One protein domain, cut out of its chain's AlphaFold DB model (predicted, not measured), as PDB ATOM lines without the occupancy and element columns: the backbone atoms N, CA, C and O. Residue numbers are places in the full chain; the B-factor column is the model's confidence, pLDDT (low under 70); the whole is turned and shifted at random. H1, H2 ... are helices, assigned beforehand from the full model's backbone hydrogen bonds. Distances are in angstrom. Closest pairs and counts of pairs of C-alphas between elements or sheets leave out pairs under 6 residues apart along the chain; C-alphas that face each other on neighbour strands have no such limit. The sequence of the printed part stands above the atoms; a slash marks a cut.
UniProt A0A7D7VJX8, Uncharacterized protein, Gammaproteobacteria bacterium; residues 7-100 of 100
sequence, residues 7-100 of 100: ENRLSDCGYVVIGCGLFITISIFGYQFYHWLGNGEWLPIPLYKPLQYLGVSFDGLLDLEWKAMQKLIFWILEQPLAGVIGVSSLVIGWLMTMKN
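What this domain is: This is residues 7 to 100 of the 100 residues of an uncharacterized protein of Gammaproteobacteria bacterium (UniProt A0A7D7VJX8). One long straight helix, H1, has the shorter helix H4 side by side with its first part, antiparallel to it, as a close two-helix pair, while the last part of H1 runs on beyond H4. From the beginning of H4 the shape opens out: H3 leads away from the pair as a second arm of a loose V, and the small helix H2 sits near the end of H3, with a long unnamed stretch, residues 54 to 66, looping back to the far end of H3. The printed part has 94 residues with four named helices, in the order H1, H2, H3, H4, and no named strand; the class is all helix. The whole is loose, with a radius of gyration of the C-alphas of 16.7 A, and flat, spanning 46 by 41 by 22 A.

Where its parts are: H1, the longest helix, holds residues 7 to 39 and measures 48.2 A from its first C-alpha, at (104.276, 173.664, 169.242), to its last, at (127.669, 173.561, 211.432). H4 holds residues 81 to 98, is 25.6 A long, and ends with C-alpha 98 at (103.018, 166.663, 176.316). H3 holds residues 67 to 77 and is 15.3 A long. H2 holds residues 48 to 53 and is 8.6 A long.

How they stand to each other: H1 and H4 touch, with 42 pairs of C-alphas within 8 A. Their closest C-alphas are those of Gly 14 and Gly 93, 4.1 A apart. The two helices run opposite ways at a shallow tilt of 13 degrees. H3 and H4 are apart, though a tight link of 3 residues joins them. H2 and H3 are close but not clearly touching; their closest C-alphas, those of Tyr 48 and Leu 77, are 5.1 A apart. They run the same way at a steep tilt of 67 degrees, only just short of about perpendicular. H1 is apart from H2 and from H3, and H2 and H4 are only just apart, with their closest C-alphas 8.5 A from each other. In H1, H2, H3 and H4 every O i to N i+4 pair is within hydrogen-bond range.

The domain as a whole: The C-alphas farthest apart are those of Glu 7 and Gly 40, at 48.3 A, while those of Glu 7 and Asn 100, the first and last printed, are 5.5 A apart. The printed part has no cut and ends at the chain's last residue. The link from H2 to H3, 13 residues, is long, and the link from H1 to H2, 8 residues, is short. Residues 63 to 68, of which 67 to 68 belong to H3, stand free. The mean pLDDT of the printed part is 84.8, and residues 7, 61 to 62 and 99 to 100 are under 70.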
ATOM      1  N   GLU A   7     104.051 174.948 168.564       66.38
ATOM      2  CA  GLU A   7     104.276 173.664 169.242       66.38
ATOM      3  C   GLU A   7     105.766 173.460 169.558       66.38
ATOM      4  O   GLU A   7     106.146 173.230 170.706       66.38
ATOM      5  N   ASN A   8     106.657 173.685 168.588       71.31
ATOM      6  CA  ASN A   8     108.100 173.582 168.838       71.31
ATOM      7  C   ASN A   8     108.578 174.559 169.929       71.31
ATOM      8  O   ASN A   8     109.312 174.166 170.830       71.31
ATOM      9  N   ARG A   9     108.081 175.805 169.928       76.25
ATOM     10  CA  ARG A   9     108.436 176.801 170.955       76.25
ATOM     11  C   ARG A   9     107.911 176.452 172.347       76.25
ATOM     12  O   ARG A   9     108.549 176.810 173.332       76.25
ATOM     13  N   LEU A  10     106.750 175.803 172.448       73.69
ATOM     14  CA  LEU A  10     106.181 175.406 173.738       73.69
ATOM     15  C   LEU A  10     107.012 174.290 174.387       73.69
ATOM     16  O   LEU A  10     107.273 174.338 175.589       73.69
ATOM     17  N   SER A  11     107.473 173.338 173.574       77.62
ATOM     18  CA  SER A  11     108.370 172.260 174.000       77.62
ATOM     19  C   SER A  11     109.738 172.792 174.433       77.62
ATOM     20  O   SER A  11     110.206 172.454 175.521       77.62
ATOM     21  N   ASP A  12     110.324 173.718 173.667       83.38
ATOM     22  CA  ASP A  12     111.584 174.383 174.031       83.38
ATOM     23  C   ASP A  12     111.469 175.120 175.377       83.38
ATOM     24  O   ASP A  12     112.334 174.989 176.245       83.38
ATOM     25  N   CYS A  13     110.364 175.843 175.597       84.31
ATOM     26  CA  CYS A  13     110.071 176.470 176.887       84.31
ATOM     27  C   CYS A  13     109.951 175.440 178.023       84.31
ATOM     28  O   CYS A  13     110.429 175.701 179.127       84.31
ATOM     29  N   GLY A  14     109.357 174.271 177.764       84.88
ATOM     30  CA  GLY A  14     109.257 173.179 178.732       84.88
ATOM     31  C   GLY A  14     110.628 172.710 179.223       84.88
ATOM     32  O   GLY A  14     110.856 172.635 180.432       84.88
ATOM     33  N   TYR A  15     111.577 172.484 178.310       86.31
ATOM     34  CA  TYR A  15     112.947 172.098 178.673       86.31
ATOM     35  C   TYR A  15     113.687 173.187 179.452       86.31
ATOM     36  O   TYR A  15     114.417 172.874 180.393       86.31
ATOM     37  N   VAL A  16     113.473 174.464 179.116       89.38
ATOM     38  CA  VAL A  16     114.051 175.588 179.871       89.38
ATOM     39  C   VAL A  16     113.516 175.622 181.303       89.38
ATOM     40  O   VAL A  16     114.298 175.796 182.237       89.38
ATOM     41  N   VAL A  17     112.213 175.405 181.508       89.00
ATOM     42  CA  VAL A  17     111.606 175.357 182.850       89.00
ATOM     43  C   VAL A  17     112.198 174.221 183.684       89.00
ATOM     44  O   VAL A  17     112.558 174.447 184.842       89.00
ATOM     45  N   ILE A  18     112.364 173.030 183.097       89.44
ATOM     46  CA  ILE A  18     113.010 171.890 183.767       89.44
ATOM     47  C   ILE A  18     114.459 172.235 184.120       89.44
ATOM     48  O   ILE A  18     114.874 172.048 185.261       89.44
ATOM     49  N   GLY A  19     115.222 172.767 183.162       88.56
ATOM     50  CA  GLY A  19     116.628 173.120 183.354       88.56
ATOM     51  C   GLY A  19     116.829 174.144 184.473       88.56
ATOM     52  O   GLY A  19     117.626 173.917 185.383       88.56
ATOM     53  N   CYS A  20     116.062 175.236 184.454       91.38
ATOM     54  CA  CYS A  20     116.096 176.257 185.501       91.38
ATOM     55  C   CYS A  20     115.684 175.691 186.864       91.38
ATOM     56  O   CYS A  20     116.340 175.968 187.867       91.38
ATOM     57  N   GLY A  21     114.627 174.877 186.911       89.81
ATOM     58  CA  GLY A  21     114.158 174.261 188.147       89.81
ATOM     59  C   GLY A  21     115.191 173.333 188.778       89.81
ATOM     60  O   GLY A  21     115.502 173.478 189.960       89.81
ATOM     61  N   LEU A  22     115.798 172.448 187.984       90.81
ATOM     62  CA  LEU A  22     116.868 171.560 188.446       90.81
ATOM     63  C   LEU A  22     118.090 172.345 188.927       90.81
ATOM     64  O   LEU A  22     118.641 172.030 189.981       90.81
ATOM     65  N   PHE A  23     118.490 173.393 188.200       93.06
ATOM     66  CA  PHE A  23     119.602 174.250 188.603       93.06
ATOM     67  C   PHE A  23     119.351 174.917 189.964       93.06
ATOM     68  O   PHE A  23     120.224 174.895 190.837       93.06
ATOM     69  N   ILE A  24     118.147 175.456 190.183       90.88
ATOM     70  CA  ILE A  24     117.754 176.061 191.462       90.88
ATOM     71  C   ILE A  24     117.734 175.005 192.574       90.88
ATOM     72  O   ILE A  24     118.298 175.236 193.644       90.88
ATOM     73  N   THR A  25     117.143 173.833 192.331       89.88
ATOM     74  CA  THR A  25     117.102 172.730 193.303       89.88
ATOM     75  C   THR A  25     118.503 172.284 193.718       89.88
ATOM     76  O   THR A  25     118.768 172.175 194.916       89.88
ATOM     77  N   ILE A  26     119.417 172.084 192.763       91.94
ATOM     78  CA  ILE A  26     120.814 171.713 193.039       91.94
ATOM     79  C   ILE A  26     121.518 172.818 193.826       91.94
ATOM     80  O   ILE A  26     122.239 172.521 194.773       91.94
ATOM     81  N   SER A  27     121.279 174.085 193.487       91.75
ATOM     82  CA  SER A  27     121.878 175.225 194.190       91.75
ATOM     83  C   SER A  27     121.431 175.296 195.654       91.75
ATOM     84  O   SER A  27     122.262 175.445 196.550       91.75
ATOM     85  N   ILE A  28     120.130 175.129 195.921       89.38
ATOM     86  CA  ILE A  28     119.584 175.112 197.287       89.38
ATOM     87  C   ILE A  28     120.140 173.920 198.068       89.38
ATOM     88  O   ILE A  28     120.558 174.077 199.215       89.38
ATOM     89  N   PHE A  29     120.167 172.738 197.454       88.75
ATOM     90  CA  PHE A  29     120.698 171.538 198.094       88.75
ATOM     91  C   PHE A  29     122.199 171.663 198.382       88.75
ATOM     92  O   PHE A  29     122.647 171.323 199.473       88.75
ATOM     93  N   GLY A  30     122.969 172.227 197.450       90.00
ATOM     94  CA  GLY A  30     124.390 172.515 197.624       90.00
ATOM     95  C   GLY A  30     124.650 173.480 198.780       90.00
ATOM     96  O   GLY A  30     125.540 173.232 199.589       90.00
ATOM     97  N   TYR A  31     123.832 174.527 198.922       89.38
ATOM     98  CA  TYR A  31     123.896 175.427 200.075       89.38
ATOM     99  C   TYR A  31     123.582 174.709 201.398       89.38
ATOM    100  O   TYR A  31     124.315 174.873 202.372       89.38
ATOM    101  N   GLN A  32     122.526 173.889 201.439       89.44
ATOM    102  CA  GLN A  32     122.166 173.109 202.632       89.44
ATOM    103  C   GLN A  32     123.283 172.142 203.029       89.44
ATOM    104  O   GLN A  32     123.623 172.042 204.205       89.44
ATOM    105  N   PHE A  33     123.894 171.485 202.044       89.06
ATOM    106  CA  PHE A  33     125.015 170.581 202.251       89.06
ATOM    107  C   PHE A  33     126.265 171.313 202.748       89.06
ATOM    108  O   PHE A  33     126.896 170.872 203.705       89.06
ATOM    109  N   TYR A  34     126.590 172.466 202.161       91.44
ATOM    110  CA  TYR A  34     127.685 173.320 202.623       91.44
ATOM    111  C   TYR A  34     127.482 173.782 204.074       91.44
ATOM    112  O   TYR A  34     128.393 173.678 204.893       91.44
ATOM    113  N   HIS A  35     126.275 174.241 204.417       89.31
ATOM    114  CA  HIS A  35     125.934 174.643 205.782       89.31
ATOM    115  C   HIS A  35     126.030 173.470 206.765       89.31
ATOM    116  O   HIS A  35     126.559 173.625 207.865       89.31
ATOM    117  N   TRP A  36     125.557 172.290 206.362       92.19
ATOM    118  CA  TRP A  36     125.653 171.074 207.163       92.19
ATOM    119  C   TRP A  36     127.107 170.680 207.445       92.19
ATOM    120  O   TRP A  36     127.430 170.355 208.584       92.19
ATOM    121  N   LEU A  37     128.003 170.781 206.457       91.81
ATOM    122  CA  LEU A  37     129.431 170.516 206.658       91.81
ATOM    123  C   LEU A  37     130.086 171.486 207.653       91.81
ATOM    124  O   LEU A  37     130.982 171.082 208.389       91.81
ATOM    125  N   GLY A  38     129.659 172.752 207.672       91.94
ATOM    126  CA  GLY A  38     130.215 173.768 208.570       91.94
ATOM    127  C   GLY A  38     129.673 173.704 210.000       91.94
ATOM    128  O   GLY A  38     130.429 173.898 210.947       91.94
ATOM    129  N   ASN A  39     128.376 173.421 210.155       90.69
ATOM    130  CA  ASN A  39     127.669 173.561 211.432       90.69
ATOM    131  C   ASN A  39     127.200 172.225 212.033       90.69
ATOM    132  O   ASN A  39     126.709 172.204 213.156       90.69
ATOM    133  N   GLY A  40     127.311 171.112 211.302       89.50
ATOM    134  CA  GLY A  40     126.829 169.791 211.726       89.50
ATOM    135  C   GLY A  40     125.301 169.640 211.725       89.50
ATOM    136  O   GLY A  40     124.791 168.553 211.988       89.50
ATOM    137  N   GLU A  41     124.564 170.699 211.393       86.62
ATOM    138  CA  GLU A  41     123.103 170.738 211.421       86.62
ATOM    139  C   GLU A  41     122.519 170.802 210.008       86.62
ATOM    140  O   GLU A  41     122.864 171.672 209.198       86.62
ATOM    141  N   TRP A  42     121.617 169.865 209.705       83.88
ATOM    142  CA  TRP A  42     120.869 169.882 208.453       83.88
ATOM    143  C   TRP A  42     119.732 170.899 208.556       83.88
ATOM    144  O   TRP A  42     118.841 170.752 209.391       83.88
ATOM    145  N   LEU A  43     119.745 171.915 207.692       82.88
ATOM    146  CA  LEU A  43     118.750 172.985 207.702       82.88
ATOM    147  C   LEU A  43     117.848 172.902 206.459       82.88
ATOM    148  O   LEU A  43     118.129 173.561 205.451       82.88
ATOM    149  N   PRO A  44     116.748 172.126 206.493       81.94
ATOM    150  CA  PRO A  44     115.783 172.139 205.406       81.94
ATOM    151  C   PRO A  44     115.101 173.510 205.382       81.94
ATOM    152  O   PRO A  44     114.541 173.960 206.377       81.94
ATOM    153  N   ILE A  45     115.168 174.196 204.242       87.44
ATOM    154  CA  ILE A  45     114.461 175.465 204.047       87.44
ATOM    155  C   ILE A  45     112.998 175.122 203.734       87.44
ATOM    156  O   ILE A  45     112.753 174.544 202.672       87.44
ATOM    157  N   PRO A  46     112.034 175.433 204.619       89.94
ATOM    158  CA  PRO A  46     110.629 175.138 204.372       89.94
ATOM    159  C   PRO A  46     110.038 176.110 203.345       89.94
ATOM    160  O   PRO A  46     110.479 177.259 203.233       89.94
ATOM    161  N   LEU A  47     109.017 175.658 202.617       88.00
ATOM    162  CA  LEU A  47     108.340 176.426 201.568       88.00
ATOM    163  C   LEU A  47     107.747 177.754 202.067       88.00
ATOM    164  O   LEU A  47     107.744 178.734 201.324       88.00
ATOM    165  N   TYR A  48     107.277 177.830 203.312       86.94
ATOM    166  CA  TYR A  48     106.688 179.072 203.823       86.94
ATOM    167  C   TYR A  48     107.690 180.232 203.923       86.94
ATOM    168  O   TYR A  48     107.274 181.381 203.818       86.94
ATOM    169  N   LYS A  49     108.995 179.975 204.112       86.75
ATOM    170  CA  LYS A  49     110.004 181.040 204.283       86.75
ATOM    171  C   LYS A  49     110.089 181.983 203.076       86.75
ATOM    172  O   LYS A  49     109.974 183.192 203.275       86.75
ATOM    173  N   PRO A  50     110.268 181.497 201.834       85.19
ATOM    174  CA  PRO A  50     110.234 182.377 200.669       85.19
ATOM    175  C   PRO A  50     108.857 183.017 200.452       85.19
ATOM    176  O   PRO A  50     108.799 184.155 200.002       85.19
ATOM    177  N   LEU A  51     107.752 182.346 200.804       85.81
ATOM    178  CA  LEU A  51     106.412 182.940 200.704       85.81
ATOM    179  C   LEU A  51     106.238 184.124 201.670       85.81
ATOM    180  O   LEU A  51     105.741 185.171 201.263       85.81
ATOM    181  N   GLN A  52     106.734 184.008 202.904       86.56
ATOM    182  CA  GLN A  52     106.789 185.121 203.857       86.56
ATOM    183  C   GLN A  52     107.676 186.260 203.347       86.56
ATOM    184  O   GLN A  52     107.304 187.424 203.471       86.56
ATOM    185  N   TYR A  53     108.819 185.944 202.729       86.50
ATOM    186  CA  TYR A  53     109.687 186.953 202.111       86.50
ATOM    187  C   TYR A  53     108.985 187.710 200.969       86.50
ATOM    188  O   TYR A  53     109.221 188.899 200.777       86.50
ATOM    189  N   LEU A  54     108.080 187.045 200.247       86.31
ATOM    190  CA  LEU A  54     107.228 187.648 199.217       86.31
ATOM    191  C   LEU A  54     106.019 188.416 199.790       86.31
ATOM    192  O   LEU A  54     105.198 188.912 199.021       86.31
ATOM    193  N   GLY A  55     105.896 188.528 201.116       85.25
ATOM    194  CA  GLY A  55     104.810 189.246 201.782       85.25
ATOM    195  C   GLY A  55     103.513 188.447 201.930       85.25
ATOM    196  O   GLY A  55     102.484 189.023 202.272       85.25
ATOM    197  N   VAL A  56     103.535 187.131 201.689       84.19
ATOM    198  CA  VAL A  56     102.380 186.262 201.950       84.19
ATOM    199  C   VAL A  56     102.298 185.997 203.453       84.19
ATOM    200  O   VAL A  56     103.149 185.302 204.014       84.19
ATOM    201  N   SER A  57     101.276 186.550 204.109       81.12
ATOM    202  CA  SER A  57     100.969 186.247 205.507       81.12
ATOM    203  C   SER A  57     100.073 185.011 205.612       81.12
ATOM    204  O   SER A  57      99.157 184.801 204.816       81.12
ATOM    205  N   PHE A  58     100.344 184.181 206.618       77.12
ATOM    206  CA  PHE A  58      99.559 182.981 206.923       77.12
ATOM    207  C   PHE A  58      98.714 183.163 208.194       77.12
ATOM    208  O   PHE A  58      98.224 182.191 208.757       77.12
ATOM    209  N   ASP A  59      98.512 184.400 208.652       74.25
ATOM    210  CA  ASP A  59      97.796 184.679 209.903       74.25
ATOM    211  C   ASP A  59      96.319 184.254 209.820       74.25
ATOM    212  O   ASP A  59      95.780 183.681 210.760       74.25
ATOM    213  N   GLY A  60      95.688 184.401 208.648       70.12
ATOM    214  CA  GLY A  60      94.313 183.940 208.403       70.12
ATOM    215  C   GLY A  60      94.145 182.414 208.333       70.12
ATOM    216  O   GLY A  60      93.023 181.916 208.308       70.12
ATOM    217  N   LEU A  61      95.243 181.653 208.311       67.06
ATOM    218  CA  LEU A  61      95.221 180.188 208.367       67.06
ATOM    219  C   LEU A  61      95.052 179.657 209.797       67.06
ATOM    220  O   LEU A  61      94.772 178.469 209.979       67.06
ATOM    221  N   LEU A  62      95.212 180.515 210.809       64.06
ATOM    222  CA  LEU A  62      95.025 180.157 212.213       64.06
ATOM    223  C   LEU A  62      93.543 180.030 212.606       64.06
ATOM    224  O   LEU A  62      93.229 179.203 213.460       64.06
ATOM    225  N   ASP A  63      92.651 180.738 211.906       71.69
ATOM    226  CA  ASP A  63      91.214 180.835 212.219       71.69
ATOM    227  C   ASP A  63      90.314 179.874 211.415       71.69
ATOM    228  O   ASP A  63      89.088 179.985 211.424       71.69
ATOM    229  N   LEU A  64      90.892 178.897 210.711       75.56
ATOM    230  CA  LEU A  64      90.107 177.877 210.011       75.56
ATOM    231  C   LEU A  64      89.374 176.976 211.018       75.56
ATOM    232  O   LEU A  64      90.001 176.194 211.732       75.56
ATOM    233  N   GLU A  65      88.036 177.000 210.996       78.38
ATOM    234  CA  GLU A  65      87.188 176.100 211.804       78.38
ATOM    235  C   GLU A  65      87.559 174.620 211.594       78.38
ATOM    236  O   GLU A  65      87.479 173.788 212.504       78.38
ATOM    237  N   TRP A  66      88.034 174.286 210.390       86.12
ATOM    238  CA  TRP A  66      88.441 172.935 210.040       86.12
ATOM    239  C   TRP A  66      89.916 172.656 210.368       86.12
ATOM    240  O   TRP A  66      90.802 172.714 209.513       86.12
ATOM    241  N   LYS A  67      90.167 172.233 211.613       81.56
ATOM    242  CA  LYS A  67      91.506 171.884 212.136       81.56
ATOM    243  C   LYS A  67      92.287 170.863 211.292       81.56
ATOM    244  O   LYS A  67      93.515 170.896 211.256       81.56
ATOM    245  N   ALA A  68      91.599 169.947 210.605       84.19
ATOM    246  CA  ALA A  68      92.257 168.971 209.734       84.19
ATOM    247  C   ALA A  68      92.821 169.621 208.459       84.19
ATOM    248  O   ALA A  68      93.942 169.310 208.057       84.19
ATOM    249  N   MET A  69      92.079 170.559 207.861       84.50
ATOM    250  CA  MET A  69      92.531 171.320 206.696       84.50
ATOM    251  C   MET A  69      93.706 172.231 207.060       84.50
ATOM    252  O   MET A  69      94.701 172.280 206.344       84.50
ATOM    253  N   GLN A  70      93.635 172.882 208.222       85.44
ATOM    254  CA  GLN A  70      94.732 173.684 208.757       85.44
ATOM    255  C   GLN A  70      96.027 172.863 208.873       85.44
ATOM    256  O   GLN A  70      97.072 173.271 208.370       85.44
ATOM    257  N   LYS A  71      95.951 171.666 209.470       85.25
ATOM    258  CA  LYS A  71      97.106 170.768 209.606       85.25
ATOM    259  C   LYS A  71      97.674 170.330 208.253       85.25
ATOM    260  O   LYS A  71      98.889 170.251 208.111       85.25
ATOM    261  N   LEU A  72      96.818 170.064 207.264       87.69
ATOM    262  CA  LEU A  72      97.252 169.731 205.904       87.69
ATOM    263  C   LEU A  72      98.006 170.886 205.243       87.69
ATOM    264  O   LEU A  72      99.047 170.660 204.632       87.69
ATOM    265  N   ILE A  73      97.520 172.118 205.388       85.75
ATOM    266  CA  ILE A  73      98.171 173.280 204.779       85.75
ATOM    267  C   ILE A  73      99.528 173.541 205.437       85.75
ATOM    268  O   ILE A  73     100.508 173.736 204.721       85.75
ATOM    269  N   PHE A  74      99.631 173.450 206.766       87.00
ATOM    270  CA  PHE A  74     100.929 173.528 207.445       87.00
ATOM    271  C   PHE A  74     101.885 172.424 206.989       87.00
ATOM    272  O   PHE A  74     103.035 172.711 206.675       87.00
ATOM    273  N   TRP A  75     101.399 171.189 206.846       88.12
ATOM    274  CA  TRP A  75     102.216 170.083 206.348       88.12
ATOM    275  C   TRP A  75     102.759 170.330 204.929       88.12
ATOM    276  O   TRP A  75     103.903 169.981 204.638       88.12
ATOM    277  N   ILE A  76     101.974 170.970 204.052       86.75
ATOM    278  CA  ILE A  76     102.414 171.386 202.709       86.75
ATOM    279  C   ILE A  76     103.443 172.525 202.796       86.75
ATOM    280  O   ILE A  76     104.446 172.521 202.084       86.75
ATOM    281  N   LEU A  77     103.211 173.502 203.671       87.62
ATOM    282  CA  LEU A  77     104.080 174.668 203.855       87.62
ATOM    283  C   LEU A  77     105.430 174.327 204.505       87.62
ATOM    284  O   LEU A  77     106.417 175.034 204.287       87.62
ATOM    285  N   GLU A  78     105.492 173.242 205.271       89.12
ATOM    286  CA  GLU A  78     106.714 172.713 205.881       89.12
ATOM    287  C   GLU A  78     107.558 171.863 204.922       89.12
ATOM    288  O   GLU A  78     108.682 171.492 205.263       89.12
ATOM    289  N   GLN A  79     107.069 171.578 203.709       90.38
ATOM    290  CA  GLN A  79     107.829 170.782 202.749       90.38
ATOM    291  C   GLN A  79     109.167 171.456 202.383       90.38
ATOM    292  O   GLN A  79     109.224 172.684 202.233       90.38
ATOM    293  N   PRO A  80     110.245 170.674 202.177       89.12
ATOM    294  CA  PRO A  80     111.530 171.207 201.743       89.12
ATOM    295  C   PRO A  80     111.419 171.917 200.391       89.12
ATOM    296  O   PRO A  80     111.060 171.310 199.379       89.12
ATOM    297  N   LEU A  81     111.805 173.192 200.355       88.12
ATOM    298  CA  LEU A  81     111.713 174.059 199.179       88.12
ATOM    299  C   LEU A  81     112.386 173.450 197.941       88.12
ATOM    300  O   LEU A  81     111.833 173.501 196.846       88.12
ATOM    301  N   ALA A  82     113.556 172.832 198.122       87.12
ATOM    302  CA  ALA A  82     114.297 172.182 197.043       87.12
ATOM    303  C   ALA A  82     113.480 171.069 196.362       87.12
ATOM    304  O   ALA A  82     113.483 170.964 195.133       87.12
ATOM    305  N   GLY A  83     112.749 170.278 197.156       84.69
ATOM    306  CA  GLY A  83     111.873 169.221 196.658       84.69
ATOM    307  C   GLY A  83     110.666 169.790 195.921       84.69
ATOM    308  O   GLY A  83     110.352 169.343 194.821       84.69
ATOM    309  N   VAL A  84     110.038 170.832 196.475       89.50
ATOM    310  CA  VAL A  84     108.877 171.487 195.853       89.50
ATOM    311  C   VAL A  84     109.246 172.110 194.506       89.50
ATOM    312  O   VAL A  84     108.549 171.882 193.517       89.50
ATOM    313  N   ILE A  85     110.354 172.854 194.427       88.56
ATOM    314  CA  ILE A  85     110.825 173.471 193.175       88.56
ATOM    315  C   ILE A  85     111.219 172.395 192.156       88.56
ATOM    316  O   ILE A  85     110.839 172.476 190.988       88.56
ATOM    317  N   GLY A  86     111.911 171.346 192.601       87.19
ATOM    318  CA  GLY A  86     112.343 170.258 191.727       87.19
ATOM    319  C   GLY A  86     111.151 169.535 191.103       87.19
ATOM    320  O   GLY A  86     111.043 169.454 189.881       87.19
ATOM    321  N   VAL A  87     110.201 169.088 191.928       88.81
ATOM    322  CA  VAL A  87     109.007 168.368 191.461       88.81
ATOM    323  C   VAL A  87     108.108 169.267 190.611       88.81
ATOM    324  O   VAL A  87     107.662 168.839 189.549       88.81
ATOM    325  N   SER A  88     107.862 170.514 191.025       88.38
ATOM    326  CA  SER A  88     107.007 171.431 190.253       88.38
ATOM    327  C   SER A  88     107.593 171.754 188.881       88.38
ATOM    328  O   SER A  88     106.859 171.732 187.895       88.38
ATOM    329  N   SER A  89     108.905 171.980 188.784       88.62
ATOM    330  CA  SER A  89     109.559 172.256 187.501       88.62
ATOM    331  C   SER A  89     109.491 171.073 186.534       88.62
ATOM    332  O   SER A  89     109.207 171.269 185.353       88.62
ATOM    333  N   LEU A  90     109.648 169.844 187.042       88.38
ATOM    334  CA  LEU A  90     109.479 168.618 186.264       88.38
ATOM    335  C   LEU A  90     108.040 168.448 185.774       88.38
ATOM    336  O   LEU A  90     107.833 168.188 184.593       88.38
ATOM    337  N   VAL A  91     107.045 168.631 186.647       89.50
ATOM    338  CA  VAL A  91     105.627 168.487 186.280       89.50
ATOM    339  C   VAL A  91     105.216 169.545 185.258       89.50
ATOM    340  O   VAL A  91     104.613 169.209 184.243       89.50
ATOM    341  N   ILE A  92     105.556 170.815 185.493       89.00
ATOM    342  CA  ILE A  92     105.204 171.921 184.595       89.00
ATOM    343  C   ILE A  92     105.888 171.738 183.242       89.00
ATOM    344  O   ILE A  92     105.227 171.827 182.208       89.00
ATOM    345  N   GLY A  93     107.187 171.446 183.243       86.88
ATOM    346  CA  GLY A  93     107.931 171.202 182.016       86.88
ATOM    347  C   GLY A  93     107.383 170.013 181.237       86.88
ATOM    348  O   GLY A  93     107.135 170.127 180.040       86.88
ATOM    349  N   TRP A  94     107.087 168.905 181.918       87.62
ATOM    350  CA  TRP A  94     106.487 167.729 181.293       87.62
ATOM    351  C   TRP A  94     105.112 168.032 180.681       87.62
ATOM    352  O   TRP A  94     104.871 167.700 179.520       87.62
ATOM    353  N   LEU A  95     104.235 168.737 181.403       87.69
ATOM    354  CA  LEU A  95     102.932 169.171 180.885       87.69
ATOM    355  C   LEU A  95     103.061 170.068 179.648       87.69
ATOM    356  O   LEU A  95     102.240 169.970 178.739       87.69
ATOM    357  N   MET A  96     104.082 170.928 179.598       84.31
ATOM    358  CA  MET A  96     104.367 171.759 178.426       84.31
ATOM    359  C   MET A  96     104.860 170.923 177.239       84.31
ATOM    360  O   MET A  96     104.469 171.206 176.112       84.31
ATOM    361  N   THR A  97     105.643 169.867 177.482       81.06
ATOM    362  CA  THR A  97     106.127 168.966 176.418       81.06
ATOM    363  C   THR A  97     105.061 168.003 175.887       81.06
ATOM    364  O   THR A  97     105.093 167.667 174.709       81.06
ATOM    365  N   MET A  98     104.102 167.577 176.717       77.00
ATOM    366  CA  MET A  98     103.018 166.663 176.316       77.00
ATOM    367  C   MET A  98     101.866 167.349 175.578       77.00
ATOM    368  O   MET A  98     101.024 166.674 174.998       77.00
ATOM    369  N   LYS A  99     101.785 168.681 175.632       61.41
ATOM    370  CA  LYS A  99     100.757 169.453 174.921       61.41
ATOM    371  C   LYS A  99     101.074 169.673 173.430       61.41
ATOM    372  O   LYS A  99     100.362 170.456 172.801       61.41
ATOM    373  N   ASN A 100     102.111 169.006 172.916       54.22
ATOM    374  CA  ASN A 100     102.514 168.962 171.507       54.22
ATOM    375  C   ASN A 100     101.911 167.773 170.766       54.22
ATOM    376  O   ASN A 100     101.928 166.659 171.334       54.22
TER     377      ASN A 100